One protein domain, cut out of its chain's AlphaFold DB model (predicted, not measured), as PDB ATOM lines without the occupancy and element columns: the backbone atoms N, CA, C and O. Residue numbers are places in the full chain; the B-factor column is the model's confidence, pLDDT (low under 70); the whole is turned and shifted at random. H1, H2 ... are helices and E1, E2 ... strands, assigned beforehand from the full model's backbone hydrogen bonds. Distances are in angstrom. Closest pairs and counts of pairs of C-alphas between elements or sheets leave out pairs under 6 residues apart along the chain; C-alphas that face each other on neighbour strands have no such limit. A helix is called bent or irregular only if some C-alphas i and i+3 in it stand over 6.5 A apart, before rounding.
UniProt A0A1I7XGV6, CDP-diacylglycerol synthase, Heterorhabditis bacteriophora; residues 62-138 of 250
ATOM      1  N   ALA A  62     -54.984 -71.010  24.082       77.75
ATOM      2  CA  ALA A  62     -53.614 -70.794  23.615       77.75
ATOM      3  C   ALA A  62     -53.349 -69.350  23.137       77.75
ATOM      4  O   ALA A  62     -52.305 -68.773  23.427       77.75
ATOM      5  N   ILE A  63     -54.305 -68.738  22.432       74.00
ATOM      6  CA  ILE A  63     -54.180 -67.355  21.948       74.00
ATOM      7  C   ILE A  63     -54.330 -66.376  23.112       74.00
ATOM      8  O   ILE A  63     -53.603 -65.383  23.175       74.00
ATOM      9  N   ALA A  64     -55.240 -66.653  24.049       75.75
ATOM     10  CA  ALA A  64     -55.399 -65.851  25.257       75.75
ATOM     11  C   ALA A  64     -54.110 -65.833  26.102       75.75
ATOM     12  O   ALA A  64     -53.684 -64.757  26.527       75.75
ATOM     13  N   ASP A  65     -53.445 -66.982  26.248       79.06
ATOM     14  CA  ASP A  65     -52.162 -67.108  26.946       79.06
ATOM     15  C   ASP A  65     -51.054 -66.320  26.236       79.06
ATOM     16  O   ASP A  65     -50.338 -65.543  26.867       79.06
ATOM     17  N   CYS A  66     -50.959 -66.416  24.904       76.69
ATOM     18  CA  CYS A  66     -50.013 -65.601  24.135       76.69
ATOM     19  C   CYS A  66     -50.252 -64.094  24.318       76.69
ATOM     20  O   CYS A  66     -49.301 -63.315  24.426       76.69
ATOM     21  N   VAL A  67     -51.516 -63.658  24.362       78.00
ATOM     22  CA  VAL A  67     -51.870 -62.252  24.610       78.00
ATOM     23  C   VAL A  67     -51.474 -61.826  26.026       78.00
ATOM     24  O   VAL A  67     -50.996 -60.702  26.209       78.00
ATOM     25  N   LEU A  68     -51.649 -62.697  27.020       82.19
ATOM     26  CA  LEU A  68     -51.244 -62.442  28.402       82.19
ATOM     27  C   LEU A  68     -49.721 -62.291  28.526       82.19
ATOM     28  O   LEU A  68     -49.252 -61.302  29.091       82.19
ATOM     29  N   GLU A  69     -48.950 -63.202  27.932       81.62
ATOM     30  CA  GLU A  69     -47.483 -63.145  27.933       81.62
ATOM     31  C   GLU A  69     -46.946 -61.909  27.204       81.62
ATOM     32  O   GLU A  69     -46.024 -61.239  27.679       81.62
ATOM     33  N   ASN A  70     -47.584 -61.526  26.096       82.56
ATOM     34  CA  ASN A  70     -47.272 -60.279  25.405       82.56
ATOM     35  C   ASN A  70     -47.504 -59.050  26.304       82.56
ATOM     36  O   ASN A  70     -46.674 -58.141  26.347       82.56
ATOM     37  N   ARG A  71     -48.606 -59.020  27.069       86.88
ATOM     38  CA  ARG A  71     -48.879 -57.934  28.028       86.88
ATOM     39  C   ARG A  71     -47.843 -57.891  29.146       86.88
ATOM     40  O   ARG A  71     -47.378 -56.800  29.469       86.88
ATOM     41  N   ARG A  72     -47.457 -59.046  29.702       86.62
ATOM     42  CA  ARG A  72     -46.406 -59.148  30.730       86.62
ATOM     43  C   ARG A  72     -45.070 -58.631  30.210       86.62
ATOM     44  O   ARG A  72     -44.433 -57.818  30.873       86.62
ATOM     45  N   SER A  73     -44.691 -59.028  29.000       85.38
ATOM     46  CA  SER A  73     -43.455 -58.576  28.358       85.38
ATOM     47  C   SER A  73     -43.459 -57.065  28.106       85.38
ATOM     48  O   SER A  73     -42.483 -56.388  28.422       85.38
ATOM     49  N   ALA A  74     -44.571 -56.505  27.616       85.94
ATOM     50  CA  ALA A  74     -44.711 -55.062  27.418       85.94
ATOM     51  C   ALA A  74     -44.642 -54.280  28.742       85.94
ATOM     52  O   ALA A  74     -43.972 -53.250  28.817       85.94
ATOM     53  N   LEU A  75     -45.292 -54.787  29.795       88.50
ATOM     54  CA  LEU A  75     -45.241 -54.201  31.135       88.50
ATOM     55  C   LEU A  75     -43.804 -54.176  31.673       88.50
ATOM     56  O   LEU A  75     -43.325 -53.131  32.106       88.50
ATOM     57  N   GLN A  76     -43.094 -55.303  31.590       88.50
ATOM     58  CA  GLN A  76     -41.707 -55.408  32.044       88.50
ATOM     59  C   GLN A  76     -40.768 -54.502  31.247       88.50
ATOM     60  O   GLN A  76     -39.942 -53.813  31.840       88.50
ATOM     61  N   ALA A  77     -40.910 -54.462  29.921       87.62
ATOM     62  CA  ALA A  77     -40.121 -53.579  29.069       87.62
ATOM     63  C   ALA A  77     -40.345 -52.102  29.423       87.62
ATOM     64  O   ALA A  77     -39.382 -51.349  29.532       87.62
ATOM     65  N   ALA A  78     -41.595 -51.693  29.666       89.31
ATOM     66  CA  ALA A  78     -41.902 -50.333  30.100       89.31
ATOM     67  C   ALA A  78     -41.283 -50.016  31.471       89.31
ATOM     68  O   ALA A  78     -40.663 -48.969  31.628       89.31
ATOM     69  N   MET A  79     -41.390 -50.931  32.440       87.56
ATOM     70  CA  MET A  79     -40.799 -50.762  33.772       87.56
ATOM     71  C   MET A  79     -39.271 -50.659  33.730       87.56
ATOM     72  O   MET A  79     -38.710 -49.867  34.473       87.56
ATOM     73  N   LEU A  80     -38.597 -51.393  32.838       87.62
ATOM     74  CA  LEU A  80     -37.141 -51.304  32.658       87.62
ATOM     75  C   LEU A  80     -36.673 -49.956  32.088       87.62
ATOM     76  O   LEU A  80     -35.529 -49.568  32.305       87.62
ATOM     77  N   ILE A  81     -37.528 -49.278  31.319       86.75
ATOM     78  CA  ILE A  81     -37.227 -47.969  30.722       86.75
ATOM     79  C   ILE A  81     -37.539 -46.837  31.709       86.75
ATOM     80  O   ILE A  81     -36.867 -45.805  31.710       86.75
ATOM     81  N   LEU A  82     -38.573 -47.019  32.528       87.44
ATOM     82  CA  LEU A  82     -39.010 -46.040  33.514       87.44
ATOM     83  C   LEU A  82     -38.020 -45.924  34.688       87.44
ATOM     84  O   LEU A  82     -37.309 -46.875  35.008       87.44
ATOM     85  N   PRO A  83     -37.980 -44.760  35.363       86.94
ATOM     86  CA  PRO A  83     -37.242 -44.611  36.616       86.94
ATOM     87  C   PRO A  83     -37.850 -45.472  37.739       86.94
ATOM     88  O   PRO A  83     -38.975 -45.944  37.632       86.94
ATOM     89  N   ASP A  84     -37.160 -45.593  38.876       82.94
ATOM     90  CA  ASP A  84     -37.642 -46.369  40.036       82.94
ATOM     91  C   ASP A  84     -38.996 -45.884  40.599       82.94
ATOM     92  O   ASP A  84     -39.658 -46.597  41.350       82.94
ATOM     93  N   SER A  85     -39.413 -44.650  40.302       81.44
ATOM     94  CA  SER A  85     -40.689 -44.072  40.741       81.44
ATOM     95  C   SER A  85     -41.397 -43.389  39.579       81.44
ATOM     96  O   SER A  85     -40.827 -42.486  38.971       81.44
ATOM     97  N   PHE A  86     -42.637 -43.788  39.302       87.56
ATOM     98  CA  PHE A  86     -43.434 -43.276  38.185       87.56
ATOM     99  C   PHE A  86     -44.934 -43.284  38.507       87.56
ATOM    100  O   PHE A  86     -45.400 -43.939  39.441       87.56
ATOM    101  N   SER A  87     -45.711 -42.555  37.714       89.75
ATOM    102  CA  SER A  87     -47.177 -42.564  37.751       89.75
ATOM    103  C   SER A  87     -47.774 -43.619  36.811       89.75
ATOM    104  O   SER A  87     -47.157 -44.025  35.823       89.75
ATOM    105  N   LEU A  88     -49.025 -44.031  37.054       90.25
ATOM    106  CA  LEU A  88     -49.745 -44.939  36.144       90.25
ATOM    107  C   LEU A  88     -49.871 -44.368  34.724       90.25
ATOM    108  O   LEU A  88     -49.763 -45.102  33.744       90.25
ATOM    109  N   THR A  89     -50.053 -43.053  34.600       91.44
ATOM    110  CA  THR A  89     -50.124 -42.379  33.299       91.44
ATOM    111  C   THR A  89     -48.806 -42.496  32.534       91.44
ATOM    112  O   THR A  89     -48.816 -42.786  31.339       91.44
ATOM    113  N   GLU A  90     -47.662 -42.317  33.198       91.88
ATOM    114  CA  GLU A  90     -46.341 -42.505  32.580       91.88
ATOM    115  C   GLU A  90     -46.104 -43.957  32.167       91.88
ATOM    116  O   GLU A  90     -45.593 -44.196  31.069       91.88
ATOM    117  N   LEU A  91     -46.535 -44.910  33.001       91.81
ATOM    118  CA  LEU A  91     -46.476 -46.335  32.687       91.81
ATOM    119  C   LEU A  91     -47.257 -46.663  31.415       91.81
ATOM    120  O   LEU A  91     -46.712 -47.255  30.484       91.81
ATOM    121  N   TYR A  92     -48.521 -46.249  31.343       90.44
ATOM    122  CA  TYR A  92     -49.367 -46.527  30.184       90.44
ATOM    123  C   TYR A  92     -48.883 -45.812  28.923       90.44
ATOM    124  O   TYR A  92     -48.918 -46.408  27.846       90.44
ATOM    125  N   ASN A  93     -48.347 -44.595  29.043       89.56
ATOM    126  CA  ASN A  93     -47.692 -43.918  27.924       89.56
ATOM    127  C   ASN A  93     -46.495 -44.715  27.394       89.56
ATOM    128  O   ASN A  93     -46.373 -44.869  26.179       89.56
ATOM    129  N   HIS A  94     -45.645 -45.268  28.265       89.81
ATOM    130  CA  HIS A  94     -44.504 -46.080  27.832       89.81
ATOM    131  C   HIS A  94     -44.950 -47.387  27.183       89.81
ATOM    132  O   HIS A  94     -44.478 -47.702  26.094       89.81
ATOM    133  N   ILE A  95     -45.903 -48.100  27.790       87.25
ATOM    134  CA  ILE A  95     -46.458 -49.341  27.235       87.25
ATOM    135  C   ILE A  95     -47.018 -49.105  25.828       87.25
ATOM    136  O   ILE A  95     -46.694 -49.852  24.909       87.25
ATOM    137  N   VAL A  96     -47.821 -48.052  25.637       86.12
ATOM    138  CA  VAL A  96     -48.376 -47.717  24.317       86.12
ATOM    139  C   VAL A  96     -47.268 -47.295  23.349       86.12
ATOM    140  O   VAL A  96     -47.287 -47.711  22.192       86.12
ATOM    141  N   SER A  97     -46.270 -46.534  23.809       84.75
ATOM    142  CA  SER A  97     -45.138 -46.092  22.978       84.75
ATOM    143  C   SER A  97     -44.297 -47.246  22.433       84.75
ATOM    144  O   SER A  97     -43.734 -47.103  21.351       84.75
ATOM    145  N   LEU A  98     -44.237 -48.401  23.109       82.75
ATOM    146  CA  LEU A  98     -43.499 -49.571  22.608       82.75
ATOM    147  C   LEU A  98     -43.966 -50.006  21.211       82.75
ATOM    148  O   LEU A  98     -43.147 -50.436  20.406       82.75
ATOM    149  N   SER A  99     -45.253 -49.842  20.894       75.94
ATOM    150  CA  SER A  99     -45.804 -50.163  19.570       75.94
ATOM    151  C   SER A  99     -45.510 -49.103  18.498       75.94
ATOM    152  O   SER A  99     -45.758 -49.358  17.323       75.94
ATOM    153  N   TYR A 100     -45.005 -47.932  18.891       72.44
ATOM    154  CA  TYR A 100     -44.702 -46.791  18.018       72.44
ATOM    155  C   TYR A 100     -43.200 -46.499  17.909       72.44
ATOM    156  O   TYR A 100     -42.764 -45.819  16.977       72.44
ATOM    157  N   ASN A 101     -42.395 -47.021  18.833       68.00
ATOM    158  CA  ASN A 101     -40.944 -46.914  18.795       68.00
ATOM    159  C   ASN A 101     -40.401 -47.637  17.554       68.00
ATOM    160  O   ASN A 101     -40.537 -48.849  17.415       68.00
ATOM    161  N   GLY A 102     -39.783 -46.880  16.645       65.12
ATOM    162  CA  GLY A 102     -39.299 -47.387  15.355       65.12
ATOM    163  C   GLY A 102     -40.290 -47.247  14.192       65.12
ATOM    164  O   GLY A 102     -39.927 -47.556  13.060       65.12
ATOM    165  N   ASP A 103     -41.503 -46.729  14.422       69.44
ATOM    166  CA  ASP A 103     -42.423 -46.359  13.344       69.44
ATOM    167  C   ASP A 103     -42.067 -44.963  12.813       69.44
ATOM    168  O   ASP A 103     -42.397 -43.937  13.411       69.44
ATOM    169  N   PHE A 104     -41.393 -44.908  11.661       68.19
ATOM    170  CA  PHE A 104     -40.987 -43.643  11.034       68.19
ATOM    171  C   PHE A 104     -42.173 -42.705  10.750       68.19
ATOM    172  O   PHE A 104     -41.986 -41.490  10.637       68.19
ATOM    173  N   ARG A 105     -43.405 -43.232  10.669       69.69
ATOM    174  CA  ARG A 105     -44.611 -42.420  10.466       69.69
ATOM    175  C   ARG A 105     -44.856 -41.478  11.641       69.69
ATOM    176  O   ARG A 105     -45.313 -40.363  11.415       69.69
ATOM    177  N   MET A 106     -44.455 -41.847  12.858       67.69
ATOM    178  CA  MET A 106     -44.519 -40.965  14.033       67.69
ATOM    179  C   MET A 106     -43.575 -39.759  13.942       67.69
ATOM    180  O   MET A 106     -43.783 -38.763  14.631       67.69
ATOM    181  N   VAL A 107     -42.546 -39.822  13.091       67.12
ATOM    182  CA  VAL A 107     -41.559 -38.744  12.930       67.12
ATOM    183  C   VAL A 107     -42.009 -37.717  11.887       67.12
ATOM    184  O   VAL A 107     -41.774 -36.524  12.075       67.12
ATOM    185  N   ILE A 108     -42.652 -38.160  10.798       66.38
ATOM    186  CA  ILE A 108     -42.876 -37.320   9.602       66.38
ATOM    187  C   ILE A 108     -44.364 -37.209   9.197       66.38
ATOM    188  O   ILE A 108     -44.699 -36.339   8.399       66.38
ATOM    189  N   GLY A 109     -45.280 -38.026   9.736       66.81
ATOM    190  CA  GLY A 109     -46.653 -38.113   9.203       66.81
ATOM    191  C   GLY A 109     -47.803 -38.294  10.195       66.81
ATOM    192  O   GLY A 109     -48.957 -38.173   9.787       66.81
ATOM    193  N   GLU A 110     -47.542 -38.571  11.471       73.75
ATOM    194  CA  GLU A 110     -48.580 -38.721  12.495       73.75
ATOM    195  C   GLU A 110     -48.493 -37.651  13.591       73.75
ATOM    196  O   GLU A 110     -47.514 -36.923  13.739       73.75
ATOM    197  N   ASP A 111     -49.571 -37.556  14.365       76.62
ATOM    198  CA  ASP A 111     -49.673 -36.683  15.525       76.62
ATOM    199  C   ASP A 111     -48.694 -37.116  16.632       76.62
ATOM    200  O   ASP A 111     -48.754 -38.241  17.131       76.62
ATOM    201  N   LYS A 112     -47.810 -36.202  17.044       78.94
ATOM    202  CA  LYS A 112     -46.799 -36.447  18.086       78.94
ATOM    203  C   LYS A 112     -47.424 -36.727  19.454       78.94
ATOM    204  O   LYS A 112     -46.857 -37.485  20.234       78.94
ATOM    205  N   ASP A 113     -48.616 -36.188  19.714       83.50
ATOM    206  CA  ASP A 113     -49.354 -36.397  20.963       83.50
ATOM    207  C   ASP A 113     -50.297 -37.608  20.900       83.50
ATOM    208  O   ASP A 113     -51.068 -37.858  21.831       83.50
ATOM    209  N   LYS A 114     -50.265 -38.385  19.812       81.12
ATOM    210  CA  LYS A 114     -51.180 -39.511  19.591       81.12
ATOM    211  C   LYS A 114     -51.147 -40.533  20.720       81.12
ATOM    212  O   LYS A 114     -52.208 -40.971  21.155       81.12
ATOM    213  N   VAL A 115     -49.957 -40.879  21.216       83.94
ATOM    214  CA  VAL A 115     -49.791 -41.800  22.352       83.94
ATOM    215  C   VAL A 115     -50.551 -41.282  23.569       83.94
ATOM    216  O   VAL A 115     -51.386 -41.993  24.123       83.94
ATOM    217  N   LYS A 116     -50.328 -40.015  23.927       86.50
ATOM    218  CA  LYS A 116     -50.990 -39.382  25.066       86.50
ATOM    219  C   LYS A 116     -52.510 -39.379  24.892       86.50
ATOM    220  O   LYS A 116     -53.228 -39.815  25.783       86.50
ATOM    221  N   LYS A 117     -53.007 -38.995  23.711       82.31
ATOM    222  CA  LYS A 117     -54.448 -39.009  23.394       82.31
ATOM    223  C   LYS A 117     -55.063 -40.408  23.501       82.31
ATOM    224  O   LYS A 117     -56.197 -40.547  23.952       82.31
ATOM    225  N   ILE A 118     -54.332 -41.445  23.085       81.81
ATOM    226  CA  ILE A 118     -54.762 -42.844  23.204       81.81
ATOM    227  C   ILE A 118     -54.885 -43.253  24.670       81.81
ATOM    228  O   ILE A 118     -55.882 -43.887  25.029       81.81
ATOM    229  N   VAL A 119     -53.882 -42.920  25.486       83.44
ATOM    230  CA  VAL A 119     -53.851 -43.254  26.913       83.44
ATOM    231  C   VAL A 119     -54.953 -42.513  27.651       83.44
ATOM    232  O   VAL A 119     -55.760 -43.161  28.307       83.44
ATOM    233  N   ASP A 120     -55.064 -41.199  27.466       84.06
ATOM    234  CA  ASP A 120     -56.094 -40.380  28.109       84.06
ATOM    235  C   ASP A 120     -57.506 -40.878  27.742       84.06
ATOM    236  O   ASP A 120     -58.375 -41.007  28.602       84.06
ATOM    237  N   GLY A 121     -57.733 -41.247  26.474       82.00
ATOM    238  CA  GLY A 121     -59.023 -41.760  26.004       82.00
ATOM    239  C   GLY A 121     -59.344 -43.212  26.394       82.00
ATOM    240  O   GLY A 121     -60.495 -43.628  26.266       82.00
ATOM    241  N   ASN A 122     -58.361 -44.006  26.834       80.94
ATOM    242  CA  ASN A 122     -58.547 -45.424  27.183       80.94
ATOM    243  C   ASN A 122     -57.982 -45.799  28.560       80.94
ATOM    244  O   ASN A 122     -57.795 -46.989  28.828       80.94
ATOM    245  N   PHE A 123     -57.736 -44.820  29.429       84.19
ATOM    246  CA  PHE A 123     -57.035 -45.018  30.696       84.19
ATOM    247  C   PHE A 123     -57.652 -46.143  31.534       84.19
ATOM    248  O   PHE A 123     -56.963 -47.081  31.912       84.19
ATOM    249  N   GLU A 124     -58.971 -46.125  31.733       83.62
ATOM    250  CA  GLU A 124     -59.690 -47.144  32.510       83.62
ATOM    251  C   GLU A 124     -59.554 -48.560  31.933       83.62
ATOM    252  O   GLU A 124     -59.510 -49.540  32.673       83.62
ATOM    253  N   LYS A 125     -59.494 -48.692  30.603       81.62
ATOM    254  CA  LYS A 125     -59.330 -49.996  29.945       81.62
ATOM    255  C   LYS A 125     -57.912 -50.514  30.115       81.62
ATOM    256  O   LYS A 125     -57.735 -51.691  30.408       81.62
ATOM    257  N   LEU A 126     -56.922 -49.640  29.940       83.44
ATOM    258  CA  LEU A 126     -55.521 -49.967  30.198       83.44
ATOM    259  C   LEU A 126     -55.345 -50.364  31.663       83.44
ATOM    260  O   LEU A 126     -54.744 -51.396  31.945       83.44
ATOM    261  N   HIS A 127     -55.973 -49.627  32.574       87.19
ATOM    262  CA  HIS A 127     -55.970 -49.947  33.990       87.19
ATOM    263  C   HIS A 127     -56.553 -51.332  34.270       87.19
ATOM    264  O   HIS A 127     -55.863 -52.168  34.837       87.19
ATOM    265  N   LYS A 128     -57.741 -51.655  33.746       85.69
ATOM    266  CA  LYS A 128     -58.330 -53.002  33.882       85.69
ATOM    267  C   LYS A 128     -57.442 -54.133  33.347       85.69
ATOM    268  O   LYS A 128     -57.520 -55.245  33.853       85.69
ATOM    269  N   ILE A 129     -56.642 -53.874  32.312       86.31
ATOM    270  CA  ILE A 129     -55.742 -54.874  31.719       86.31
ATOM    271  C   ILE A 129     -54.486 -55.071  32.575       86.31
ATOM    272  O   ILE A 129     -54.054 -56.206  32.762       86.31
ATOM    273  N   TYR A 130     -53.878 -53.982  33.044       88.62
ATOM    274  CA  TYR A 130     -52.548 -54.014  33.654       88.62
ATOM    275  C   TYR A 130     -52.558 -54.027  35.184       88.62
ATOM    276  O   TYR A 130     -51.590 -54.498  35.771       88.62
ATOM    277  N   ASP A 131     -53.623 -53.569  35.836       88.50
ATOM    278  CA  ASP A 131     -53.735 -53.557  37.301       88.50
ATOM    279  C   ASP A 131     -53.598 -54.958  37.942       88.50
ATOM    280  O   ASP A 131     -52.800 -55.108  38.874       88.50
ATOM    281  N   PRO A 132     -54.220 -56.029  37.399       90.56
ATOM    282  CA  PRO A 132     -53.998 -57.382  37.915       90.56
ATOM    283  C   PRO A 132     -52.541 -57.844  37.771       90.56
ATOM    284  O   PRO A 132     -52.005 -58.487  38.669       90.56
ATOM    285  N   LEU A 133     -51.884 -57.480  36.663       88.56
ATOM    286  CA  LEU A 133     -50.488 -57.845  36.392       88.56
ATOM    287  C   LEU A 133     -49.513 -57.103  37.310       88.56
ATOM    288  O   LEU A 133     -48.507 -57.666  37.731       88.56
ATOM    289  N   LEU A 134     -49.815 -55.846  37.635       88.25
ATOM    290  CA  LEU A 134     -49.053 -55.054  38.598       88.25
ATOM    291  C   LEU A 134     -49.200 -55.604  40.017       88.25
ATOM    292  O   LEU A 134     -48.222 -55.644  40.755       88.25
ATOM    293  N   THR A 135     -50.403 -56.050  40.378       85.38
ATOM    294  CA  THR A 135     -50.682 -56.659  41.687       85.38
ATOM    295  C   THR A 135     -49.971 -58.006  41.854       85.38
ATOM    296  O   THR A 135     -49.553 -58.351  42.957       85.38
ATOM    297  N   GLU A 136     -49.801 -58.760  40.764       86.31
ATOM    298  CA  GLU A 136     -49.049 -60.022  40.745       86.31
ATOM    299  C   GLU A 136     -47.526 -59.805  40.895       86.31
ATOM    300  O   GLU A 136     -46.814 -60.669  41.416       86.31
ATOM    301  N   ASP A 137     -46.997 -58.649  40.478       82.81
ATOM    302  CA  ASP A 137     -45.559 -58.383  40.500       82.81
ATOM    303  C   ASP A 137     -45.061 -57.928  41.882       82.81
ATOM    304  O   ASP A 137     -45.142 -56.762  42.264       82.81
ATOM    305  N   SER A 138     -44.420 -58.852  42.603       78.25
ATOM    306  CA  SER A 138     -43.781 -58.613  43.914       78.25
ATOM    307  C   SER A 138     -42.754 -57.465  43.973       78.25
ATOM    308  O   SER A 138     -42.338 -57.071  45.064       78.25
TER     309      SER A 138
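This is residues 62 to 138 of the 250 residues of the protein "CDP-diacylglycerol synthase" of Heterorhabditis bacteriophora (UniProt A0A1I7XGV6). A sharply bent helix, H4, arches over the short helix H2 near the middle, its first arm packing on H2 and its second crossing H1. Residues 62 to 67 of H1 and residues 107 to 113 stick out. The 77 printed residues, mostly helix, hold H1, E1, H2, H3, H4 in that order; the whole is compact, radius of gyration of the C-alphas 13.1 A, spanning 39 by 32 by 23 A.

Find C-alpha 114 at (-51.180, -39.511, 19.591), where H4, residues 114 to 136, begins; assigned as one helix by its hydrogen bonds, it is bent, C-alphas 121 and 124 being 8.5 A apart. Its arms are H4a, residues 114 to 121, and H4b, residues 124 to 136, 18.6 A long and irregular, with C-alphas 129 and 132 6.9 A apart. H1, residues 62 to 81, runs 29.0 A from (-53.614, -70.794, 23.615). Then come E1, residues 85 to 87, H2, 88 to 97, and H3, 105 to 108.

H4a touches H2, closest C-alphas Asn 93 and Val 119, 6.3 A. H4b only just touches H1, with 3 pairs of C-alphas within 8 A, the closest Arg 72 and Leu 133, 7.1 A. H1 touches H2 with residues 74 to 79 alone, closest C-alphas Ala 78 and Ile 95, 5.5 A. H3 touches no helix; E1 pairs with no named strand. Each O i to N i+4 pair is within hydrogen-bond range in H1, H2 and H4a, and 7 of 9 in H4b; H3 is too short for one.

The C-alphas of Gly 109 and Ser 138 are farthest apart, 40.4 A. The printed part has no cut and no long link; residues 101 to 109 have pLDDT under 70.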